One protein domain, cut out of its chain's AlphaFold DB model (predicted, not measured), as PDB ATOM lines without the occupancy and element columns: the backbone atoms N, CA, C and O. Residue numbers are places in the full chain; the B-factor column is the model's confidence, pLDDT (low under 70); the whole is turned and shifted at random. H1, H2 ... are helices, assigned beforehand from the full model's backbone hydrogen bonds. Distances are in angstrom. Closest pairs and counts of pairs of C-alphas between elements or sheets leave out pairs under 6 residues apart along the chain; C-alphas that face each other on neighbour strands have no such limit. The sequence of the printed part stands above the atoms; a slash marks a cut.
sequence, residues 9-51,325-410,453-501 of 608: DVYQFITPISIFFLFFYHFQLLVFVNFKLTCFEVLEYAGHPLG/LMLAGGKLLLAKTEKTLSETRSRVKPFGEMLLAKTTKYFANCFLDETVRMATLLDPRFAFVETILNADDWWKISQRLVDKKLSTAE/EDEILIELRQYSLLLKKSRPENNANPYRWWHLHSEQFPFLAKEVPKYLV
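What this domain is: This is residues 9 to 51, 325 to 410 and 453 to 501 of the 608 residues of the protein "BED-type domain-containing protein" of Heligmosomoides polygyrus (UniProt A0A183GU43). Two helical lobes stand end to end: long helices H1 to H4 pack together in one, and H5 to H9 with the loop of residues 379 to 390 make the other. In the first, H1, H3 and H4 form an up-and-down bundle, each running against the one before it, and H2 packs slantwise on H3 and H4; the lobes join where H4 leads into H5 and H3 begins beside H5. The printed part has 178 residues with nine named helices, H1 to H9 in chain order, and no named strand: all helix, mostly crossed. It is only just loose, close to compact, with a radius of gyration of the C-alphas of 19.1 A, and only just elongated, spanning 60 by 30 by 25 A.

Where its parts are: H1, residues 9 to 22, begins with C-alpha 9 at (282.512, 317.917, 402.933) and is 20.5 A long. H2, residues 25 to 45, is 31.2 A long, with a kink of 33 degrees near residue 32. H3 is residues 325 to 343, 26.4 A. H4, residues 346 to 368, is 33.2 A long, with a kink of 33 degrees near residue 362. H5 is residues 370 to 378, H6 residues 391 to 410, 29.6 A, and H7 residues 453 to 469, 24.7 A. H8 is residues 478 to 485; H9, residues 490 to 499, ends with C-alpha 499 at (269.791, 280.420, 413.119).

How they stand to each other: The hub H3 touches H1, H2, H4 and H5. H3 and H4 form a hairpin at a shallow tilt of 18 degrees, with Leu 341 and Gly 352 the closest C-alphas at 5.8 A. H1 and H2 form another at 21 degrees, with C-alphas 22 and 28 closest at 5.5 A. H5 touches H3 about perpendicular, 86 degrees, with C-alphas 376 and 325 closest at 7.0 A. H5 touches H9 at a steep tilt of 46 degrees, with C-alphas 375 and 499 closest at 5.0 A. H6 touches H7, with C-alphas 402 and 453 closest at 6.6 A. H8 touches no helix but is near H9. Every O i to N i+4 pair is within hydrogen-bond range in H3, H5, H7 and H8; the counts are 8 of 10 in H1, 14 of 17 in H2, 15 of 19 in H4, 15 of 16 in H6 and 3 of 6 in H9.

The domain as a whole: The two farthest C-alphas, of Pro 49 and Asp 454, are 61.6 A apart. Residues 52 to 324 and 411 to 452 are not printed, with C-alpha gaps of 31.8 A and 12.8 A. The link from H5 to H6 is long. Mean pLDDT of the printed part is 76.5; residues 9 to 51, 409 to 410 and 475 are under 70.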
ATOM      1  N   ASP A   9     281.447 318.861 403.347       59.34
ATOM      2  CA  ASP A   9     282.512 317.917 402.933       59.34
ATOM      3  C   ASP A   9     282.331 316.552 403.612       59.34
ATOM      4  O   ASP A   9     282.598 315.522 402.991       59.34
ATOM      5  N   VAL A  10     281.795 316.543 404.885       64.75
ATOM      6  CA  VAL A  10     281.458 315.275 405.581       64.75
ATOM      7  C   VAL A  10     280.173 314.680 404.988       64.75
ATOM      8  O   VAL A  10     280.089 313.465 404.799       64.75
ATOM      9  N   TYR A  11     279.305 315.577 404.682       63.69
ATOM     10  CA  TYR A  11     278.057 315.116 404.029       63.69
ATOM     11  C   TYR A  11     278.360 314.515 402.652       63.69
ATOM     12  O   TYR A  11     277.773 313.493 402.288       63.69
ATOM     13  N   GLN A  12     279.312 315.050 401.876       63.16
ATOM     14  CA  GLN A  12     279.677 314.511 400.544       63.16
ATOM     15  C   GLN A  12     280.384 313.159 400.687       63.16
ATOM     16  O   GLN A  12     280.300 312.326 399.782       63.16
ATOM     17  N   PHE A  13     281.044 312.974 401.854       67.88
ATOM     18  CA  PHE A  13     281.712 311.676 402.095       67.88
ATOM     19  C   PHE A  13     280.699 310.609 402.515       67.88
ATOM     20  O   PHE A  13     280.766 309.478 402.030       67.88
ATOM     21  N   ILE A  14     279.666 310.913 403.296       66.25
ATOM     22  CA  ILE A  14     278.744 309.923 403.897       66.25
ATOM     23  C   ILE A  14     277.638 309.593 402.887       66.25
ATOM     24  O   ILE A  14     277.163 308.455 402.847       66.25
ATOM     25  N   THR A  15     277.277 310.483 402.050       65.62
ATOM     26  CA  THR A  15     276.097 310.356 401.168       65.62
ATOM     27  C   THR A  15     276.277 309.192 400.183       65.62
ATOM     28  O   THR A  15     275.356 308.389 400.012       65.62
ATOM     29  N   PRO A  16     277.398 309.006 399.606       64.12
ATOM     30  CA  PRO A  16     277.539 307.866 398.683       64.12
ATOM     31  C   PRO A  16     277.482 306.523 399.426       64.12
ATOM     32  O   PRO A  16     277.028 305.531 398.852       64.12
ATOM     33  N   ILE A  17     277.970 306.497 400.718       62.03
ATOM     34  CA  ILE A  17     277.912 305.258 401.532       62.03
ATOM     35  C   ILE A  17     276.462 304.974 401.942       62.03
ATOM     36  O   ILE A  17     276.008 303.833 401.832       62.03
ATOM     37  N   SER A  18     275.690 305.986 402.333       58.28
ATOM     38  CA  SER A  18     274.287 305.844 402.777       58.28
ATOM     39  C   SER A  18     273.377 305.515 401.589       58.28
ATOM     40  O   SER A  18     272.486 304.671 401.717       58.28
ATOM     41  N   ILE A  19     273.574 306.120 400.439       55.97
ATOM     42  CA  ILE A  19     272.743 305.875 399.236       55.97
ATOM     43  C   ILE A  19     273.010 304.458 398.712       55.97
ATOM     44  O   ILE A  19     272.080 303.787 398.261       55.97
ATOM     45  N   PHE A  20     274.237 303.999 398.788       55.31
ATOM     46  CA  PHE A  20     274.576 302.619 398.378       55.31
ATOM     47  C   PHE A  20     273.795 301.592 399.207       55.31
ATOM     48  O   PHE A  20     273.297 300.610 398.652       55.31
ATOM     49  N   PHE A  21     273.574 301.874 400.393       54.81
ATOM     50  CA  PHE A  21     272.933 300.854 401.257       54.81
ATOM     51  C   PHE A  21     271.409 300.960 401.165       54.81
ATOM     52  O   PHE A  21     270.707 300.004 401.499       54.81
ATOM     53  N   LEU A  22     270.949 302.111 400.589       51.06
ATOM     54  CA  LEU A  22     269.500 302.257 400.335       51.06
ATOM     55  C   LEU A  22     269.063 301.398 399.142       51.06
ATOM     56  O   LEU A  22     267.876 301.094 399.005       51.06
ATOM     57  N   PHE A  23     270.060 300.784 398.418       43.50
ATOM     58  CA  PHE A  23     269.748 299.956 397.231       43.50
ATOM     59  C   PHE A  23     269.580 298.489 397.625       43.50
ATOM     60  O   PHE A  23     269.011 297.710 396.858       43.50
ATOM     61  N   PHE A  24     269.860 298.213 398.979       48.09
ATOM     62  CA  PHE A  24     269.716 296.787 399.361       48.09
ATOM     63  C   PHE A  24     268.628 296.659 400.431       48.09
ATOM     64  O   PHE A  24     268.749 297.195 401.534       48.09
ATOM     65  N   TYR A  25     267.384 296.287 399.940       40.97
ATOM     66  CA  TYR A  25     266.137 296.190 400.726       40.97
ATOM     67  C   TYR A  25     266.377 295.506 402.073       40.97
ATOM     68  O   TYR A  25     265.867 295.971 403.097       40.97
ATOM     69  N   HIS A  26     267.402 294.531 402.176       46.12
ATOM     70  CA  HIS A  26     267.572 293.739 403.420       46.12
ATOM     71  C   HIS A  26     268.617 294.387 404.331       46.12
ATOM     72  O   HIS A  26     268.731 294.010 405.499       46.12
ATOM     73  N   PHE A  27     269.275 295.621 403.806       50.16
ATOM     74  CA  PHE A  27     270.405 296.234 404.543       50.16
ATOM     75  C   PHE A  27     269.991 297.619 405.047       50.16
ATOM     76  O   PHE A  27     270.747 298.259 405.781       50.16
ATOM     77  N   GLN A  28     268.731 298.025 404.800       46.50
ATOM     78  CA  GLN A  28     268.355 299.455 404.891       46.50
ATOM     79  C   GLN A  28     268.159 299.860 406.355       46.50
ATOM     80  O   GLN A  28     268.632 300.923 406.763       46.50
ATOM     81  N   LEU A  29     267.722 298.975 407.178       47.62
ATOM     82  CA  LEU A  29     267.404 299.464 408.542       47.62
ATOM     83  C   LEU A  29     268.547 299.131 409.505       47.62
ATOM     84  O   LEU A  29     268.857 299.936 410.386       47.62
ATOM     85  N   LEU A  30     269.311 298.002 409.141       50.50
ATOM     86  CA  LEU A  30     270.429 297.545 409.992       50.50
ATOM     87  C   LEU A  30     271.659 298.437 409.795       50.50
ATOM     88  O   LEU A  30     272.269 298.863 410.778       50.50
ATOM     89  N   VAL A  31     271.985 298.880 408.611       49.53
ATOM     90  CA  VAL A  31     273.235 299.618 408.302       49.53
ATOM     91  C   VAL A  31     272.979 301.122 408.459       49.53
ATOM     92  O   VAL A  31     273.848 301.842 408.956       49.53
ATOM     93  N   PHE A  32     271.776 301.473 408.243       50.69
ATOM     94  CA  PHE A  32     271.454 302.915 408.301       50.69
ATOM     95  C   PHE A  32     271.386 303.393 409.754       50.69
ATOM     96  O   PHE A  32     271.941 304.446 410.077       50.69
ATOM     97  N   VAL A  33     270.822 302.611 410.704       50.41
ATOM     98  CA  VAL A  33     270.680 303.064 412.107       50.41
ATOM     99  C   VAL A  33     272.034 302.944 412.822       50.41
ATOM    100  O   VAL A  33     272.439 303.873 413.524       50.41
ATOM    101  N   ASN A  34     272.781 301.821 412.400       55.53
ATOM    102  CA  ASN A  34     274.059 301.596 413.115       55.53
ATOM    103  C   ASN A  34     275.190 302.434 412.508       55.53
ATOM    104  O   ASN A  34     276.045 302.931 413.244       55.53
ATOM    105  N   PHE A  35     275.028 302.672 411.262       59.19
ATOM    106  CA  PHE A  35     276.019 303.507 410.552       59.19
ATOM    107  C   PHE A  35     275.807 304.985 410.906       59.19
ATOM    108  O   PHE A  35     276.780 305.701 411.156       59.19
ATOM    109  N   LYS A  36     274.614 305.463 410.977       56.22
ATOM    110  CA  LYS A  36     274.324 306.852 411.381       56.22
ATOM    111  C   LYS A  36     274.779 307.125 412.822       56.22
ATOM    112  O   LYS A  36     275.348 308.184 413.093       56.22
ATOM    113  N   LEU A  37     274.516 306.106 413.685       55.84
ATOM    114  CA  LEU A  37     274.931 306.299 415.096       55.84
ATOM    115  C   LEU A  37     276.458 306.366 415.203       55.84
ATOM    116  O   LEU A  37     276.980 307.171 415.978       55.84
ATOM    117  N   THR A  38     277.112 305.540 414.349       56.44
ATOM    118  CA  THR A  38     278.589 305.533 414.379       56.44
ATOM    119  C   THR A  38     279.140 306.846 413.800       56.44
ATOM    120  O   THR A  38     280.116 307.385 414.324       56.44
ATOM    121  N   CYS A  39     278.447 307.374 412.813       59.91
ATOM    122  CA  CYS A  39     278.872 308.664 412.236       59.91
ATOM    123  C   CYS A  39     278.676 309.796 413.251       59.91
ATOM    124  O   CYS A  39     279.530 310.678 413.357       59.91
ATOM    125  N   PHE A  40     277.617 309.694 414.033       58.44
ATOM    126  CA  PHE A  40     277.343 310.731 415.045       58.44
ATOM    127  C   PHE A  40     278.377 310.667 416.175       58.44
ATOM    128  O   PHE A  40     278.816 311.712 416.661       58.44
ATOM    129  N   GLU A  41     278.730 309.472 416.553       56.47
ATOM    130  CA  GLU A  41     279.756 309.333 417.607       56.47
ATOM    131  C   GLU A  41     281.104 309.889 417.135       56.47
ATOM    132  O   GLU A  41     281.832 310.488 417.930       56.47
ATOM    133  N   VAL A  42     281.394 309.675 415.869       58.03
ATOM    134  CA  VAL A  42     282.689 310.155 415.325       58.03
ATOM    135  C   VAL A  42     282.670 311.684 415.247       58.03
ATOM    136  O   VAL A  42     283.678 312.326 415.555       58.03
ATOM    137  N   LEU A  43     281.519 312.213 414.974       55.12
ATOM    138  CA  LEU A  43     281.410 313.683 414.868       55.12
ATOM    139  C   LEU A  43     281.455 314.328 416.253       55.12
ATOM    140  O   LEU A  43     282.000 315.425 416.400       55.12
ATOM    141  N   GLU A  44     280.929 313.681 417.320       53.59
ATOM    142  CA  GLU A  44     281.001 314.157 418.715       53.59
ATOM    143  C   GLU A  44     282.445 314.138 419.230       53.59
ATOM    144  O   GLU A  44     282.850 315.054 419.948       53.59
ATOM    145  N   TYR A  45     283.271 313.249 418.820       44.91
ATOM    146  CA  TYR A  45     284.674 313.067 419.256       44.91
ATOM    147  C   TYR A  45     285.591 314.033 418.501       44.91
ATOM    148  O   TYR A  45     286.581 314.504 419.064       44.91
ATOM    149  N   ALA A  46     285.259 314.433 417.275       47.44
ATOM    150  CA  ALA A  46     286.113 315.339 416.479       47.44
ATOM    151  C   ALA A  46     285.823 316.795 416.852       47.44
ATOM    152  O   ALA A  46     286.467 317.707 416.326       47.44
ATOM    153  N   GLY A  47     285.245 317.078 418.253       41.66
ATOM    154  CA  GLY A  47     285.149 318.453 418.801       41.66
ATOM    155  C   GLY A  47     284.265 319.356 417.936       41.66
ATOM    156  O   GLY A  47     284.385 320.581 418.018       41.66
ATOM    157  N   HIS A  48     283.388 318.859 417.048       48.16
ATOM    158  CA  HIS A  48     282.492 319.710 416.236       48.16
ATOM    159  C   HIS A  48     281.170 319.963 416.979       48.16
ATOM    160  O   HIS A  48     280.693 319.115 417.737       48.16
ATOM    161  N   PRO A  49     280.774 321.329 417.276       36.62
ATOM    162  CA  PRO A  49     279.684 321.818 418.136       36.62
ATOM    163  C   PRO A  49     278.402 320.989 417.961       36.62
ATOM    164  O   PRO A  49     277.308 321.470 418.264       36.62
ATOM    165  N   LEU A  50     278.434 319.812 417.428       40.88
ATOM    166  CA  LEU A  50     277.122 319.127 417.366       40.88
ATOM    167  C   LEU A  50     276.866 318.312 418.631       40.88
ATOM    168  O   LEU A  50     275.872 317.585 418.706       40.88
ATOM    169  N   GLY A  51     277.696 318.679 419.738       35.09
ATOM    170  CA  GLY A  51     277.632 317.911 421.006       35.09
ATOM    171  C   GLY A  51     276.866 318.693 422.074       35.09
ATOM    172  O   GLY A  51     277.375 319.673 422.624       35.09
ATOM    173  N   LEU A 325     273.028 288.676 407.562       71.75
ATOM    174  CA  LEU A 325     273.386 289.842 406.724       71.75
ATOM    175  C   LEU A 325     274.472 290.675 407.406       71.75
ATOM    176  O   LEU A 325     275.072 291.543 406.768       71.75
ATOM    177  N   MET A 326     274.667 290.409 408.663       73.19
ATOM    178  CA  MET A 326     275.598 291.267 409.433       73.19
ATOM    179  C   MET A 326     277.027 291.149 408.895       73.19
ATOM    180  O   MET A 326     277.711 292.164 408.753       73.19
ATOM    181  N   LEU A 327     277.267 289.858 408.562       77.88
ATOM    182  CA  LEU A 327     278.651 289.694 408.064       77.88
ATOM    183  C   LEU A 327     278.798 290.300 406.666       77.88
ATOM    184  O   LEU A 327     279.725 291.080 406.432       77.88
ATOM    185  N   ALA A 328     277.788 289.902 405.857       78.62
ATOM    186  CA  ALA A 328     277.865 290.431 404.475       78.62
ATOM    187  C   ALA A 328     277.729 291.957 404.464       78.62
ATOM    188  O   ALA A 328     278.494 292.636 403.776       78.62
ATOM    189  N   GLY A 329     276.797 292.518 405.308       75.81
ATOM    190  CA  GLY A 329     276.584 293.988 405.368       75.81
ATOM    191  C   GLY A 329     277.810 294.707 405.932       75.81
ATOM    192  O   GLY A 329     278.205 295.748 405.403       75.81
ATOM    193  N   GLY A 330     278.313 294.184 407.029       77.12
ATOM    194  CA  GLY A 330     279.525 294.786 407.641       77.12
ATOM    195  C   GLY A 330     280.712 294.829 406.671       77.12
ATOM    196  O   GLY A 330     281.381 295.859 406.571       77.12
ATOM    197  N   LYS A 331     280.922 293.679 405.984       82.81
ATOM    198  CA  LYS A 331     282.085 293.631 405.055       82.81
ATOM    199  C   LYS A 331     281.873 294.574 403.867       82.81
ATOM    200  O   LYS A 331     282.828 295.208 403.411       82.81
ATOM    201  N   LEU A 332     280.615 294.574 403.479       79.81
ATOM    202  CA  LEU A 332     280.330 295.493 402.353       79.81
ATOM    203  C   LEU A 332     280.523 296.953 402.786       79.81
ATOM    204  O   LEU A 332     281.085 297.747 402.028       79.81
ATOM    205  N   LEU A 333     280.072 297.267 403.962       77.69
ATOM    206  CA  LEU A 333     280.234 298.654 404.458       77.69
ATOM    207  C   LEU A 333     281.714 299.009 404.584       77.69
ATOM    208  O   LEU A 333     282.111 300.116 404.209       77.69
ATOM    209  N   LEU A 334     282.437 298.082 405.082       83.31
ATOM    210  CA  LEU A 334     283.882 298.359 405.223       83.31
ATOM    211  C   LEU A 334     284.546 298.521 403.854       83.31
ATOM    212  O   LEU A 334     285.367 299.425 403.678       83.31
ATOM    213  N   ALA A 335     284.188 297.647 402.946       83.62
ATOM    214  CA  ALA A 335     284.800 297.722 401.605       83.62
ATOM    215  C   ALA A 335     284.442 299.046 400.914       83.62
ATOM    216  O   ALA A 335     285.309 299.665 400.293       83.62
ATOM    217  N   LYS A 336     283.164 299.386 401.125       79.88
ATOM    218  CA  LYS A 336     282.745 300.632 400.451       79.88
ATOM    219  C   LYS A 336     283.411 301.849 401.113       79.88
ATOM    220  O   LYS A 336     283.796 302.791 400.418       79.88
ATOM    221  N   THR A 337     283.441 301.804 402.443       79.44
ATOM    222  CA  THR A 337     284.107 302.924 403.138       79.44
ATOM    223  C   THR A 337     285.575 303.028 402.705       79.44
ATOM    224  O   THR A 337     286.083 304.137 402.522       79.44
ATOM    225  N   GLU A 338     286.193 301.930 402.511       86.44
ATOM    226  CA  GLU A 338     287.611 301.951 402.095       86.44
ATOM    227  C   GLU A 338     287.750 302.517 400.677       86.44
ATOM    228  O   GLU A 338     288.690 303.269 400.409       86.44
ATOM    229  N   LYS A 339     286.813 302.037 399.879       85.25
ATOM    230  CA  LYS A 339     286.867 302.537 398.490       85.25
ATOM    231  C   LYS A 339     286.654 304.058 398.445       85.25
ATOM    232  O   LYS A 339     287.362 304.752 397.712       85.25
ATOM    233  N   THR A 340     285.678 304.525 399.250       80.94
ATOM    234  CA  THR A 340     285.383 305.971 399.250       80.94
ATOM    235  C   THR A 340     286.554 306.747 399.872       80.94
ATOM    236  O   THR A 340     286.854 307.859 399.433       80.94
ATOM    237  N   LEU A 341     287.169 306.164 400.868       85.25
ATOM    238  CA  LEU A 341     288.335 306.817 401.496       85.25
ATOM    239  C   LEU A 341     289.481 306.966 400.491       85.25
ATOM    240  O   LEU A 341     290.178 307.982 400.503       85.25
ATOM    241  N   SER A 342     289.657 305.977 399.591       83.69
ATOM    242  CA  SER A 342     290.768 306.039 398.616       83.69
ATOM    243  C   SER A 342     290.521 307.137 397.575       83.69
ATOM    244  O   SER A 342     291.480 307.711 397.054       83.69
ATOM    245  N   GLU A 343     289.215 307.542 397.428       81.25
ATOM    246  CA  GLU A 343     288.869 308.496 396.350       81.25
ATOM    247  C   GLU A 343     288.678 309.899 396.933       81.25
ATOM    248  O   GLU A 343     288.554 310.866 396.179       81.25
ATOM    249  N   THR A 344     288.839 310.070 398.281       76.62
ATOM    250  CA  THR A 344     288.457 311.331 398.946       76.62
ATOM    251  C   THR A 344     289.708 312.208 399.105       76.62
ATOM    252  O   THR A 344     290.835 311.709 399.150       76.62
ATOM    253  N   ARG A 345     289.509 313.581 399.087       71.25
ATOM    254  CA  ARG A 345     290.541 314.633 399.224       71.25
ATOM    255  C   ARG A 345     291.111 314.666 400.646       71.25
ATOM    256  O   ARG A 345     290.568 314.045 401.564       71.25
ATOM    257  N   SER A 346     292.328 315.377 400.913       72.19
ATOM    258  CA  SER A 346     293.166 315.305 402.135       72.19
ATOM    259  C   SER A 346     292.404 315.847 403.354       72.19
ATOM    260  O   SER A 346     292.584 315.339 404.462       72.19
ATOM    261  N   ARG A 347     291.325 316.642 403.257       71.06
ATOM    262  CA  ARG A 347     290.705 317.310 404.428       71.06
ATOM    263  C   ARG A 347     289.711 316.373 405.122       71.06
ATOM    264  O   ARG A 347     289.559 316.441 406.344       71.06
ATOM    265  N   VAL A 348     289.090 315.285 404.518       74.12
ATOM    266  CA  VAL A 348     288.058 314.413 405.125       74.12
ATOM    267  C   VAL A 348     288.652 313.018 405.360       74.12
ATOM    268  O   VAL A 348     287.969 312.133 405.882       74.12
ATOM    269  N   LYS A 349     289.936 312.938 405.003       78.88
ATOM    270  CA  LYS A 349     290.605 311.624 405.098       78.88
ATOM    271  C   LYS A 349     290.723 311.167 406.559       78.88
ATOM    272  O   LYS A 349     290.468 309.998 406.856       78.88
ATOM    273  N   PRO A 350     291.046 312.133 407.450       79.94
ATOM    274  CA  PRO A 350     291.132 311.694 408.854       79.94
ATOM    275  C   PRO A 350     289.769 311.220 409.383       79.94
ATOM    276  O   PRO A 350     289.720 310.275 410.175       79.94
ATOM    277  N   PHE A 351     288.704 311.906 408.931       76.56
ATOM    278  CA  PHE A 351     287.355 311.442 409.317       76.56
ATOM    279  C   PHE A 351     287.077 310.035 408.773       76.56
ATOM    280  O   PHE A 351     286.584 309.181 409.511       76.56
ATOM    281  N   GLY A 352     287.297 309.809 407.464       79.25
ATOM    282  CA  GLY A 352     287.073 308.478 406.860       79.25
ATOM    283  C   GLY A 352     287.893 307.388 407.559       79.25
ATOM    284  O   GLY A 352     287.384 306.286 407.776       79.25
ATOM    285  N   GLU A 353     289.184 307.731 407.955       84.38
ATOM    286  CA  GLU A 353     290.022 306.707 408.628       84.38
ATOM    287  C   GLU A 353     289.446 306.377 410.009       84.38
ATOM    288  O   GLU A 353     289.445 305.210 410.407       84.38
ATOM    289  N   MET A 354     289.008 307.410 410.634       80.56
ATOM    290  CA  MET A 354     288.389 307.167 411.955       80.56
ATOM    291  C   MET A 354     287.087 306.366 411.817       80.56
ATOM    292  O   MET A 354     286.836 305.467 412.622       80.56
ATOM    293  N   LEU A 355     286.293 306.747 410.866       79.31
ATOM    294  CA  LEU A 355     285.055 305.973 410.639       79.31
ATOM    295  C   LEU A 355     285.370 304.509 410.318       79.31
ATOM    296  O   LEU A 355     284.707 303.612 410.844       79.31
ATOM    297  N   LEU A 356     286.336 304.298 409.457       85.25
ATOM    298  CA  LEU A 356     286.702 302.905 409.112       85.25
ATOM    299  C   LEU A 356     287.202 302.163 410.357       85.25
ATOM    300  O   LEU A 356     286.834 301.005 410.567       85.25
ATOM    301  N   ALA A 357     288.030 302.818 411.143       83.81
ATOM    302  CA  ALA A 357     288.564 302.149 412.349       83.81
ATOM    303  C   ALA A 357     287.431 301.801 413.325       83.81
ATOM    304  O   ALA A 357     287.399 300.687 413.853       83.81
ATOM    305  N   LYS A 358     286.523 302.675 413.505       77.62
ATOM    306  CA  LYS A 358     285.435 302.402 414.477       77.62
ATOM    307  C   LYS A 358     284.466 301.342 413.937       77.62
ATOM    308  O   LYS A 358     283.980 300.510 414.706       77.62
ATOM    309  N   THR A 359     284.164 301.501 412.641       75.12
ATOM    310  CA  THR A 359     283.257 300.485 412.062       75.12
ATOM    311  C   THR A 359     283.902 299.093 412.109       75.12
ATOM    312  O   THR A 359     283.214 298.107 412.384       75.12
ATOM    313  N   THR A 360     285.206 299.081 411.860       84.69
ATOM    314  CA  THR A 360     285.902 297.774 411.936       84.69
ATOM    315  C   THR A 360     285.859 297.235 413.370       84.69
ATOM    316  O   THR A 360     285.628 296.041 413.567       84.69
ATOM    317  N   LYS A 361     286.118 298.110 414.254       81.88
ATOM    318  CA  LYS A 361     286.065 297.673 415.663       81.88
ATOM    319  C   LYS A 361     284.647 297.231 416.054       81.88
ATOM    320  O   LYS A 361     284.493 296.249 416.784       81.88
ATOM    321  N   TYR A 362     283.713 297.948 415.603       74.06
ATOM    322  CA  TYR A 362     282.312 297.626 415.947       74.06
ATOM    323  C   TYR A 362     281.927 296.233 415.443       74.06
ATOM    324  O   TYR A 362     281.277 295.479 416.169       74.06
ATOM    325  N   PHE A 363     282.383 295.826 414.200       76.94
ATOM    326  CA  PHE A 363     281.902 294.550 413.625       76.94
ATOM    327  C   PHE A 363     282.894 293.427 413.940       76.94
ATOM    328  O   PHE A 363     282.639 292.267 413.610       76.94
ATOM    329  N   ALA A 364     283.961 293.758 414.620       79.69
ATOM    330  CA  ALA A 364     285.015 292.742 414.841       79.69
ATOM    331  C   ALA A 364     284.462 291.544 415.624       79.69
ATOM    332  O   ALA A 364     284.719 290.398 415.250       79.69
ATOM    333  N   ASN A 365     283.677 291.898 416.652       77.62
ATOM    334  CA  ASN A 365     283.143 290.781 417.471       77.62
ATOM    335  C   ASN A 365     282.052 290.010 416.723       77.62
ATOM    336  O   ASN A 365     281.918 288.801 416.916       77.62
ATOM    337  N   CYS A 366     281.399 290.741 415.927       74.19
ATOM    338  CA  CYS A 366     280.310 290.089 415.167       74.19
ATOM    339  C   CYS A 366     280.873 289.108 414.128       74.19
ATOM    340  O   CYS A 366     280.271 288.059 413.891       74.19
ATOM    341  N   PHE A 367     282.077 289.528 413.531       80.19
ATOM    342  CA  PHE A 367     282.647 288.668 412.478       80.19
ATOM    343  C   PHE A 367     283.142 287.351 413.067       80.19
ATOM    344  O   PHE A 367     283.237 286.352 412.351       80.19
ATOM    345  N   LEU A 368     283.336 287.354 414.406       81.81
ATOM    346  CA  LEU A 368     283.885 286.115 415.004       81.81
ATOM    347  C   LEU A 368     282.775 285.310 415.676       81.81
ATOM    348  O   LEU A 368     282.997 284.157 416.057       81.81
ATOM    349  N   ASP A 369     281.669 285.932 415.694       82.19
ATOM    350  CA  ASP A 369     280.572 285.237 416.395       82.19
ATOM    351  C   ASP A 369     280.113 284.000 415.603       82.19
ATOM    352  O   ASP A 369     279.838 284.073 414.403       82.19
ATOM    353  N   GLU A 370     280.042 282.886 416.329       84.00
ATOM    354  CA  GLU A 370     279.753 281.587 415.679       84.00
ATOM    355  C   GLU A 370     278.309 281.546 415.154       84.00
ATOM    356  O   GLU A 370     278.065 281.008 414.073       84.00
ATOM    357  N   THR A 371     277.381 282.041 415.903       82.38
ATOM    358  CA  THR A 371     275.961 282.017 415.489       82.38
ATOM    359  C   THR A 371     275.760 282.805 414.184       82.38
ATOM    360  O   THR A 371     275.039 282.343 413.295       82.38
ATOM    361  N   VAL A 372     276.493 283.957 414.080       81.25
ATOM    362  CA  VAL A 372     276.364 284.790 412.859       81.25
ATOM    363  C   VAL A 372     276.976 284.056 411.667       81.25
ATOM    364  O   VAL A 372     276.411 284.083 410.572       81.25
ATOM    365  N   ARG A 373     278.022 283.409 411.906       87.06
ATOM    366  CA  ARG A 373     278.676 282.671 410.794       87.06
ATOM    367  C   ARG A 373     277.827 281.477 410.356       87.06
ATOM    368  O   ARG A 373     277.741 281.195 409.158       87.06
ATOM    369  N   MET A 374     277.206 280.810 411.360       88.62
ATOM    370  CA  MET A 374     276.319 279.678 411.002       88.62
ATOM    371  C   MET A 374     275.103 280.180 410.217       88.62
ATOM    372  O   MET A 374     274.712 279.553 409.231       88.62
ATOM    373  N   ALA A 375     274.587 281.295 410.711       87.12
ATOM    374  CA  ALA A 375     273.412 281.844 409.990       87.12
ATOM    375  C   ALA A 375     273.798 282.229 408.558       87.12
ATOM    376  O   ALA A 375     273.017 281.999 407.632       87.12
ATOM    377  N   THR A 376     275.055 282.765 408.419       88.12
ATOM    378  CA  THR A 376     275.507 283.161 407.066       88.12
ATOM    379  C   THR A 376     275.725 281.927 406.188       88.12
ATOM    380  O   THR A 376     275.445 281.973 404.988       88.12
ATOM    381  N   LEU A 377     276.176 280.836 406.819       91.12
ATOM    382  CA  LEU A 377     276.366 279.595 406.040       91.12
ATOM    383  C   LEU A 377     275.017 279.049 405.561       91.12
ATOM    384  O   LEU A 377     274.918 278.570 404.428       91.12
ATOM    385  N   LEU A 378     273.958 279.240 406.379       90.50
ATOM    386  CA  LEU A 378     272.650 278.640 406.046       90.50
ATOM    387  C   LEU A 378     271.842 279.594 405.160       90.50
ATOM    388  O   LEU A 378     270.776 279.221 404.667       90.50
ATOM    389  N   ASP A 379     272.428 280.759 404.910       89.00
ATOM    390  CA  ASP A 379     271.763 281.675 403.964       89.00
ATOM    391  C   ASP A 379     272.330 281.466 402.546       89.00
ATOM    392  O   ASP A 379     273.501 281.745 402.278       89.00
ATOM    393  N   PRO A 380     271.466 280.989 401.625       88.81
ATOM    394  CA  PRO A 380     271.930 280.604 400.281       88.81
ATOM    395  C   PRO A 380     272.447 281.807 399.486       88.81
ATOM    396  O   PRO A 380     273.220 281.628 398.542       88.81
ATOM    397  N   ARG A 381     272.063 282.963 399.900       85.44
ATOM    398  CA  ARG A 381     272.546 284.157 399.160       85.44
ATOM    399  C   ARG A 381     274.025 284.418 399.452       85.44
ATOM    400  O   ARG A 381     274.742 284.909 398.579       85.44
ATOM    401  N   PHE A 382     274.478 284.020 400.657       87.94
ATOM    402  CA  PHE A 382     275.834 284.470 401.038       87.94
ATOM    403  C   PHE A 382     276.750 283.262 401.255       87.94
ATOM    404  O   PHE A 382     277.973 283.413 401.279       87.94
ATOM    405  N   ALA A 383     276.174 282.120 401.408       89.31
ATOM    406  CA  ALA A 383     276.987 280.948 401.797       89.31
ATOM    407  C   ALA A 383     278.067 280.688 400.736       89.31
ATOM    408  O   ALA A 383     277.803 280.718 399.532       89.31
ATOM    409  N   PHE A 384     279.381 280.562 401.246       90.12
ATOM    410  CA  PHE A 384     280.574 280.148 400.466       90.12
ATOM    411  C   PHE A 384     281.001 281.258 399.507       90.12
ATOM    412  O   PHE A 384     281.646 280.987 398.493       90.12
ATOM    413  N   VAL A 385     280.576 282.506 399.759       88.44
ATOM    414  CA  VAL A 385     281.113 283.644 398.977       88.44
ATOM    415  C   VAL A 385     282.454 284.071 399.589       88.44
ATOM    416  O   VAL A 385     282.559 284.328 400.790       88.44
ATOM    417  N   GLU A 386     283.485 284.178 398.825       85.81
ATOM    418  CA  GLU A 386     284.872 284.345 399.326       85.81
ATOM    419  C   GLU A 386     285.089 285.768 399.857       85.81
ATOM    420  O   GLU A 386     285.939 285.975 400.727       85.81
ATOM    421  N   THR A 387     284.313 286.680 399.331       82.25
ATOM    422  CA  THR A 387     284.476 288.066 399.831       82.25
ATOM    423  C   THR A 387     283.914 288.208 401.251       82.25
ATOM    424  O   THR A 387     284.324 289.109 401.984       82.25
ATOM    425  N   ILE A 388     282.983 287.315 401.558       84.12
ATOM    426  CA  ILE A 388     282.395 287.414 402.916       84.12
ATOM    427  C   ILE A 388     283.268 286.639 403.908       84.12
ATOM    428  O   ILE A 388     283.707 287.209 404.911       84.12
ATOM    429  N   LEU A 389     283.583 285.389 403.640       86.44
ATOM    430  CA  LEU A 389     284.543 284.617 404.450       86.44
ATOM    431  C   LEU A 389     285.522 283.892 403.524       86.44
ATOM    432  O   LEU A 389     285.192 283.563 402.383       86.44
ATOM    433  N   ASN A 390     286.726 283.733 404.093       88.81
ATOM    434  CA  ASN A 390     287.703 282.984 403.271       88.81
ATOM    435  C   ASN A 390     287.439 281.474 403.320       88.81
ATOM    436  O   ASN A 390     286.619 280.996 404.106       88.81
ATOM    437  N   ALA A 391     288.114 280.773 402.448       88.50
ATOM    438  CA  ALA A 391     287.855 279.319 402.294       88.50
ATOM    439  C   ALA A 391     288.123 278.574 403.609       88.50
ATOM    440  O   ALA A 391     287.375 277.656 403.955       88.50
ATOM    441  N   ASP A 392     289.128 279.019 404.328       90.62
ATOM    442  CA  ASP A 392     289.448 278.335 405.605       90.62
ATOM    443  C   ASP A 392     288.336 278.545 406.641       90.62
ATOM    444  O   ASP A 392     287.962 277.598 407.337       90.62
ATOM    445  N   ASP A 393     287.854 279.706 406.650       90.00
ATOM    446  CA  ASP A 393     286.779 280.005 407.630       90.00
ATOM    447  C   ASP A 393     285.490 279.241 407.294       90.00
ATOM    448  O   ASP A 393     284.802 278.773 408.203       90.00
ATOM    449  N   TRP A 394     285.185 279.126 406.003       91.88
ATOM    450  CA  TRP A 394     283.989 278.343 405.637       91.88
ATOM    451  C   TRP A 394     284.159 276.869 406.020       91.88
ATOM    452  O   TRP A 394     283.195 276.232 406.453       91.88
ATOM    453  N   TRP A 395     285.345 276.414 405.824       89.56
ATOM    454  CA  TRP A 395     285.598 275.006 406.200       89.56
ATOM    455  C   TRP A 395     285.439 274.812 407.715       89.56
ATOM    456  O   TRP A 395     284.813 273.841 408.145       89.56
ATOM    457  N   LYS A 396     285.970 275.730 408.465       91.81
ATOM    458  CA  LYS A 396     285.909 275.598 409.941       91.81
ATOM    459  C   LYS A 396     284.455 275.616 410.425       91.81
ATOM    460  O   LYS A 396     284.089 274.815 411.287       91.81
ATOM    461  N   ILE A 397     283.656 276.507 409.850       90.75
ATOM    462  CA  ILE A 397     282.260 276.616 410.329       90.75
ATOM    463  C   ILE A 397     281.471 275.374 409.886       90.75
ATOM    464  O   ILE A 397     280.605 274.899 410.625       90.75
ATOM    465  N   SER A 398     281.764 274.857 408.684       91.69
ATOM    466  CA  SER A 398     281.087 273.618 408.233       91.69
ATOM    467  C   SER A 398     281.419 272.441 409.155       91.69
ATOM    468  O   SER A 398     280.532 271.649 409.481       91.69
ATOM    469  N   GLN A 399     282.647 272.393 409.586       89.69
ATOM    470  CA  GLN A 399     283.033 271.297 410.501       89.69
ATOM    471  C   GLN A 399     282.348 271.460 411.865       89.69
ATOM    472  O   GLN A 399     281.944 270.466 412.469       89.69
ATOM    473  N   ARG A 400     282.303 272.653 412.234       89.38
ATOM    474  CA  ARG A 400     281.631 272.887 413.531       89.38
ATOM    475  C   ARG A 400     280.160 272.463 413.468       89.38
ATOM    476  O   ARG A 400     279.628 271.949 414.455       89.38
ATOM    477  N   LEU A 401     279.526 272.776 412.345       88.88
ATOM    478  CA  LEU A 401     278.118 272.341 412.207       88.88
ATOM    479  C   LEU A 401     278.019 270.816 412.296       88.88
ATOM    480  O   LEU A 401     277.120 270.302 412.966       88.88
ATOM    481  N   VAL A 402     278.947 270.177 411.747       89.06
ATOM    482  CA  VAL A 402     278.909 268.698 411.769       89.06
ATOM    483  C   VAL A 402     279.140 268.203 413.200       89.06
ATOM    484  O   VAL A 402     278.438 267.297 413.656       89.06
ATOM    485  N   ASP A 403     280.105 268.804 413.889       87.19
ATOM    486  CA  ASP A 403     280.408 268.375 415.270       87.19
ATOM    487  C   ASP A 403     279.195 268.591 416.183       87.19
ATOM    488  O   ASP A 403     278.916 267.746 417.037       87.19
ATOM    489  N   LYS A 404     278.567 269.754 416.004       84.62
ATOM    490  CA  LYS A 404     277.383 270.041 416.838       84.62
ATOM    491  C   LYS A 404     276.256 269.031 416.588       84.62
ATOM    492  O   LYS A 404     275.567 268.637 417.531       84.62
ATOM    493  N   LYS A 405     276.168 268.575 415.424       81.56
ATOM    494  CA  LYS A 405     275.088 267.597 415.141       81.56
ATOM    495  C   LYS A 405     275.429 266.220 415.717       81.56
ATOM    496  O   LYS A 405     274.530 265.503 416.161       81.56
ATOM    497  N   LEU A 406     276.616 265.989 415.614       82.12
ATOM    498  CA  LEU A 406     276.983 264.661 416.151       82.12
ATOM    499  C   LEU A 406     276.835 264.640 417.674       82.12
ATOM    500  O   LEU A 406     276.471 263.606 418.238       82.12
ATOM    501  N   SER A 407     277.049 265.752 418.326       78.25
ATOM    502  CA  SER A 407     276.906 265.846 419.794       78.25
ATOM    503  C   SER A 407     275.427 265.845 420.203       78.25
ATOM    504  O   SER A 407     275.086 265.312 421.261       78.25
ATOM    505  N   THR A 408     274.499 266.382 419.440       70.00
ATOM    506  CA  THR A 408     273.053 266.413 419.742       70.00
ATOM    507  C   THR A 408     272.418 265.038 419.490       70.00
ATOM    508  O   THR A 408     271.479 264.660 420.194       70.00
ATOM    509  N   ALA A 409     272.962 264.252 418.588       60.44
ATOM    510  CA  ALA A 409     272.469 262.886 418.289       60.44
ATOM    511  C   ALA A 409     272.842 261.915 419.417       60.44
ATOM    512  O   ALA A 409     272.092 260.974 419.688       60.44
ATOM    513  N   GLU A 410     273.871 262.128 420.188       54.72
ATOM    514  CA  GLU A 410     274.254 261.247 421.318       54.72
ATOM    515  C   GLU A 410     273.391 261.541 422.552       54.72
ATOM    516  O   GLU A 410     273.142 260.638 423.353       54.72
ATOM    517  N   GLU A 453     278.221 261.317 409.823       85.12
ATOM    518  CA  GLU A 453     279.104 262.460 409.502       85.12
ATOM    519  C   GLU A 453     279.326 262.589 407.988       85.12
ATOM    520  O   GLU A 453     279.287 263.700 407.455       85.12
ATOM    521  N   ASP A 454     279.528 261.476 407.359       84.25
ATOM    522  CA  ASP A 454     279.771 261.487 405.898       84.25
ATOM    523  C   ASP A 454     278.516 261.922 405.132       84.25
ATOM    524  O   ASP A 454     278.628 262.625 404.125       84.25
ATOM    525  N   GLU A 455     277.380 261.648 405.714       88.19
ATOM    526  CA  GLU A 455     276.128 262.050 405.029       88.19
ATOM    527  C   GLU A 455     275.922 263.567 405.121       88.19
ATOM    528  O   GLU A 455     275.489 264.185 404.146       88.19
ATOM    529  N   ILE A 456     276.267 264.132 406.297       87.62
ATOM    530  CA  ILE A 456     276.094 265.595 406.451       87.62
ATOM    531  C   ILE A 456     277.109 266.323 405.559       87.62
ATOM    532  O   ILE A 456     276.759 267.319 404.921       87.62
ATOM    533  N   LEU A 457     278.287 265.787 405.486       88.94
ATOM    534  CA  LEU A 457     279.320 266.436 404.648       88.94
ATOM    535  C   LEU A 457     278.941 266.377 403.165       88.94
ATOM    536  O   LEU A 457     279.163 267.350 402.440       88.94
ATOM    537  N   ILE A 458     278.443 265.245 402.772       90.25
ATOM    538  CA  ILE A 458     278.024 265.140 401.356       90.25
ATOM    539  C   ILE A 458     276.928 266.176 401.061       90.25
ATOM    540  O   ILE A 458     276.958 266.814 400.005       90.25
ATOM    541  N   GLU A 459     275.996 266.251 402.030       93.69
ATOM    542  CA  GLU A 459     274.925 267.246 401.810       93.69
ATOM    543  C   GLU A 459     275.508 268.668 401.710       93.69
ATOM    544  O   GLU A 459     275.059 269.457 400.876       93.69
ATOM    545  N   LEU A 460     276.464 269.009 402.549       92.12
ATOM    546  CA  LEU A 460     277.081 270.352 402.505       92.12
ATOM    547  C   LEU A 460     277.789 270.577 401.165       92.12
ATOM    548  O   LEU A 460     277.721 271.679 400.616       92.12
ATOM    549  N   ARG A 461     278.423 269.541 400.709       92.50
ATOM    550  CA  ARG A 461     279.090 269.689 399.399       92.50
ATOM    551  C   ARG A 461     278.062 269.887 398.278       92.50
ATOM    552  O   ARG A 461     278.272 270.722 397.397       92.50
ATOM    553  N   GLN A 462     276.996 269.144 398.355       93.12
ATOM    554  CA  GLN A 462     275.936 269.330 397.336       93.12
ATOM    555  C   GLN A 462     275.351 270.744 397.410       93.12
ATOM    556  O   GLN A 462     275.061 271.340 396.370       93.12
ATOM    557  N   TYR A 463     275.224 271.144 398.615       94.44
ATOM    558  CA  TYR A 463     274.707 272.515 398.809       94.44
ATOM    559  C   TYR A 463     275.657 273.537 398.181       94.44
ATOM    560  O   TYR A 463     275.206 274.429 397.457       94.44
ATOM    561  N   SER A 464     276.945 273.364 398.403       92.62
ATOM    562  CA  SER A 464     277.929 274.310 397.842       92.62
ATOM    563  C   SER A 464     277.919 274.271 396.311       92.62
ATOM    564  O   SER A 464     277.996 275.322 395.672       92.62
ATOM    565  N   LEU A 465     277.804 273.124 395.777       92.75
ATOM    566  CA  LEU A 465     277.808 273.010 394.305       92.75
ATOM    567  C   LEU A 465     276.549 273.633 393.698       92.75
ATOM    568  O   LEU A 465     276.637 274.312 392.672       92.75
ATOM    569  N   LEU A 466     275.459 273.416 394.375       93.25
ATOM    570  CA  LEU A 466     274.212 273.994 393.836       93.25
ATOM    571  C   LEU A 466     274.269 275.529 393.877       93.25
ATOM    572  O   LEU A 466     273.821 276.184 392.932       93.25
ATOM    573  N   LEU A 467     274.839 276.045 394.910       92.19
ATOM    574  CA  LEU A 467     274.884 277.520 395.005       92.19
ATOM    575  C   LEU A 467     275.844 278.091 393.957       92.19
ATOM    576  O   LEU A 467     275.655 279.225 393.508       92.19
ATOM    577  N   LYS A 468     276.837 277.348 393.555       89.44
ATOM    578  CA  LYS A 468     277.733 277.828 392.475       89.44
ATOM    579  C   LYS A 468     277.023 277.816 391.119       89.44
ATOM    580  O   LYS A 468     277.268 278.700 390.295       89.44
ATOM    581  N   LYS A 469     276.117 276.841 391.039       90.19
ATOM    582  CA  LYS A 469     275.425 276.734 389.738       90.19
ATOM    583  C   LYS A 469     274.245 277.710 389.657       90.19
ATOM    584  O   LYS A 469     274.070 278.374 388.633       90.19
ATOM    585  N   SER A 470     273.458 277.701 390.768       89.50
ATOM    586  CA  SER A 470     272.206 278.484 390.681       89.50
ATOM    587  C   SER A 470     271.988 279.220 392.009       89.50
ATOM    588  O   SER A 470     271.118 278.853 392.803       89.50
ATOM    589  N   ARG A 471     272.582 280.391 392.136       89.69
ATOM    590  CA  ARG A 471     272.453 281.165 393.392       89.69
ATOM    591  C   ARG A 471     271.266 282.133 393.281       89.69
ATOM    592  O   ARG A 471     271.062 282.778 392.251       89.69
ATOM    593  N   PRO A 472     270.551 282.147 394.439       85.38
ATOM    594  CA  PRO A 472     269.410 283.076 394.425       85.38
ATOM    595  C   PRO A 472     269.870 284.543 394.416       85.38
ATOM    596  O   PRO A 472     271.015 284.849 394.757       85.38
ATOM    597  N   GLU A 473     268.960 285.377 393.841       76.44
ATOM    598  CA  GLU A 473     269.287 286.824 393.816       76.44
ATOM    599  C   GLU A 473     269.384 287.393 395.238       76.44
ATOM    600  O   GLU A 473     268.915 286.782 396.202       76.44
ATOM    601  N   ASN A 474     270.033 288.589 395.370       70.31
ATOM    602  CA  ASN A 474     270.299 289.172 396.706       70.31
ATOM    603  C   ASN A 474     268.999 289.629 397.385       70.31
ATOM    604  O   ASN A 474     268.944 289.706 398.614       70.31
ATOM    605  N   ASN A 475     267.879 289.824 396.614       65.75
ATOM    606  CA  ASN A 475     266.613 290.290 397.231       65.75
ATOM    607  C   ASN A 475     265.629 289.135 397.431       65.75
ATOM    608  O   ASN A 475     264.485 289.361 397.832       65.75
ATOM    609  N   ALA A 476     266.176 287.961 397.142       71.69
ATOM    610  CA  ALA A 476     265.253 286.812 397.275       71.69
ATOM    611  C   ALA A 476     265.060 286.462 398.759       71.69
ATOM    612  O   ALA A 476     265.899 286.782 399.605       71.69
ATOM    613  N   ASN A 477     263.825 285.856 399.053       76.19
ATOM    614  CA  ASN A 477     263.546 285.396 400.429       76.19
ATOM    615  C   ASN A 477     264.212 284.033 400.699       76.19
ATOM    616  O   ASN A 477     263.897 283.032 400.054       76.19
ATOM    617  N   PRO A 478     265.141 284.041 401.679       82.88
ATOM    618  CA  PRO A 478     265.907 282.818 401.966       82.88
ATOM    619  C   PRO A 478     265.015 281.706 402.541       82.88
ATOM    620  O   PRO A 478     265.320 280.525 402.358       82.88
ATOM    621  N   TYR A 479     263.929 282.072 403.183       83.25
ATOM    622  CA  TYR A 479     263.035 281.043 403.760       83.25
ATOM    623  C   TYR A 479     262.293 280.278 402.661       83.25
ATOM    624  O   TYR A 479     262.144 279.058 402.758       83.25
ATOM    625  N   ARG A 480     261.909 281.057 401.674       83.31
ATOM    626  CA  ARG A 480     261.201 280.371 400.567       83.31
ATOM    627  C   ARG A 480     262.142 279.406 399.832       83.31
ATOM    628  O   ARG A 480     261.717 278.315 399.445       83.31
ATOM    629  N   TRP A 481     263.367 279.822 399.728       87.38
ATOM    630  CA  TRP A 481     264.352 278.928 399.089       87.38
ATOM    631  C   TRP A 481     264.493 277.610 399.864       87.38
ATOM    632  O   TRP A 481     264.491 276.537 399.256       87.38
ATOM    633  N   TRP A 482     264.537 277.736 401.224       89.44
ATOM    634  CA  TRP A 482     264.711 276.504 402.024       89.44
ATOM    635  C   TRP A 482     263.432 275.663 402.014       89.44
ATOM    636  O   TRP A 482     263.503 274.434 402.096       89.44
ATOM    637  N   HIS A 483     262.345 276.364 401.921       87.12
ATOM    638  CA  HIS A 483     261.088 275.595 401.791       87.12
ATOM    639  C   HIS A 483     261.097 274.721 400.533       87.12
ATOM    640  O   HIS A 483     260.686 273.559 400.594       87.12
ATOM    641  N   LEU A 484     261.663 275.206 399.477       89.69
ATOM    642  CA  LEU A 484     261.655 274.443 398.206       89.69
ATOM    643  C   LEU A 484     262.733 273.358 398.221       89.69
ATOM    644  O   LEU A 484     262.566 272.323 397.571       89.69
ATOM    645  N   HIS A 485     263.746 273.564 399.054       90.56
ATOM    646  CA  HIS A 485     264.892 272.635 398.958       90.56
ATOM    647  C   HIS A 485     265.045 271.858 400.269       90.56
ATOM    648  O   HIS A 485     266.092 271.252 400.513       90.56
ATOM    649  N   SER A 486     263.956 271.876 401.047       88.44
ATOM    650  CA  SER A 486     264.062 271.229 402.374       88.44
ATOM    651  C   SER A 486     264.198 269.710 402.222       88.44
ATOM    652  O   SER A 486     264.855 269.067 403.043       88.44
ATOM    653  N   GLU A 487     263.638 269.173 401.122       88.94
ATOM    654  CA  GLU A 487     263.719 267.704 400.938       88.94
ATOM    655  C   GLU A 487     265.092 267.301 400.385       88.94
ATOM    656  O   GLU A 487     265.574 266.208 400.687       88.94
ATOM    657  N   GLN A 488     265.651 268.235 399.628       90.62
ATOM    658  CA  GLN A 488     266.971 267.938 399.033       90.62
ATOM    659  C   GLN A 488     268.088 268.040 400.077       90.62
ATOM    660  O   GLN A 488     269.067 267.293 400.003       90.62
ATOM    661  N   PHE A 489     267.864 268.960 401.089       92.06
ATOM    662  CA  PHE A 489     268.891 269.105 402.134       92.06
ATOM    663  C   PHE A 489     268.228 269.005 403.515       92.06
ATOM    664  O   PHE A 489     268.051 270.007 404.210       92.06
ATOM    665  N   PRO A 490     267.915 267.845 403.993       90.19
ATOM    666  CA  PRO A 490     267.100 267.645 405.210       90.19
ATOM    667  C   PRO A 490     267.881 268.012 406.479       90.19
ATOM    668  O   PRO A 490     267.301 268.594 407.399       90.19
ATOM    669  N   PHE A 491     269.215 267.780 406.465       89.25
ATOM    670  CA  PHE A 491     269.971 268.082 407.701       89.25
ATOM    671  C   PHE A 491     270.155 269.595 407.867       89.25
ATOM    672  O   PHE A 491     269.970 270.116 408.969       89.25
ATOM    673  N   LEU A 492     270.452 270.215 406.809       90.56
ATOM    674  CA  LEU A 492     270.664 271.678 406.899       90.56
ATOM    675  C   LEU A 492     269.341 272.410 407.123       90.56
ATOM    676  O   LEU A 492     269.299 273.379 407.885       90.56
ATOM    677  N   ALA A 493     268.285 271.886 406.453       88.88
ATOM    678  CA  ALA A 493     266.968 272.560 406.584       88.88
ATOM    679  C   ALA A 493     266.470 272.504 408.035       88.88
ATOM    680  O   ALA A 493     265.804 273.436 408.492       88.88
ATOM    681  N   LYS A 494     266.874 271.489 408.757       87.88
ATOM    682  CA  LYS A 494     266.425 271.377 410.163       87.88
ATOM    683  C   LYS A 494     267.124 272.420 411.045       87.88
ATOM    684  O   LYS A 494     266.590 272.798 412.089       87.88
ATOM    685  N   GLU A 495     268.248 272.917 410.563       86.94
ATOM    686  CA  GLU A 495     269.001 273.898 411.379       86.94
ATOM    687  C   GLU A 495     268.566 275.332 411.064       86.94
ATOM    688  O   GLU A 495     268.878 276.251 411.824       86.94
ATOM    689  N   VAL A 496     267.857 275.469 410.036       86.62
ATOM    690  CA  VAL A 496     267.522 276.825 409.542       86.62
ATOM    691  C   VAL A 496     266.685 277.568 410.589       86.62
ATOM    692  O   VAL A 496     267.007 278.707 410.935       86.62
ATOM    693  N   PRO A 497     265.705 276.981 411.205       83.31
ATOM    694  CA  PRO A 497     264.874 277.749 412.142       83.31
ATOM    695  C   PRO A 497     265.668 278.191 413.382       83.31
ATOM    696  O   PRO A 497     265.284 279.162 414.039       83.31
ATOM    697  N   LYS A 498     266.808 277.580 413.627       84.00
ATOM    698  CA  LYS A 498     267.603 277.939 414.828       84.00
ATOM    699  C   LYS A 498     268.438 279.196 414.581       84.00
ATOM    700  O   LYS A 498     268.655 279.980 415.507       84.00
ATOM    701  N   TYR A 499     268.810 279.328 413.308       84.31
ATOM    702  CA  TYR A 499     269.791 280.420 413.119       84.31
ATOM    703  C   TYR A 499     269.198 281.510 412.223       84.31
ATOM    704  O   TYR A 499     269.395 282.698 412.490       84.31
ATOM    705  N   LEU A 500     268.470 281.123 411.174       81.12
ATOM    706  CA  LEU A 500     268.061 282.130 410.171       81.12
ATOM    707  C   LEU A 500     266.871 282.952 410.667       81.12
ATOM    708  O   LEU A 500     266.661 284.072 410.196       81.12
ATOM    709  N   VAL A 501     266.165 282.527 411.785       80.62
ATOM    710  CA  VAL A 501     264.952 283.234 412.253       80.62
ATOM    711  C   VAL A 501     265.366 284.370 413.197       80.62
ATOM    712  O   VAL A 501     264.587 285.301 413.418       80.62
TER     713      VAL A 501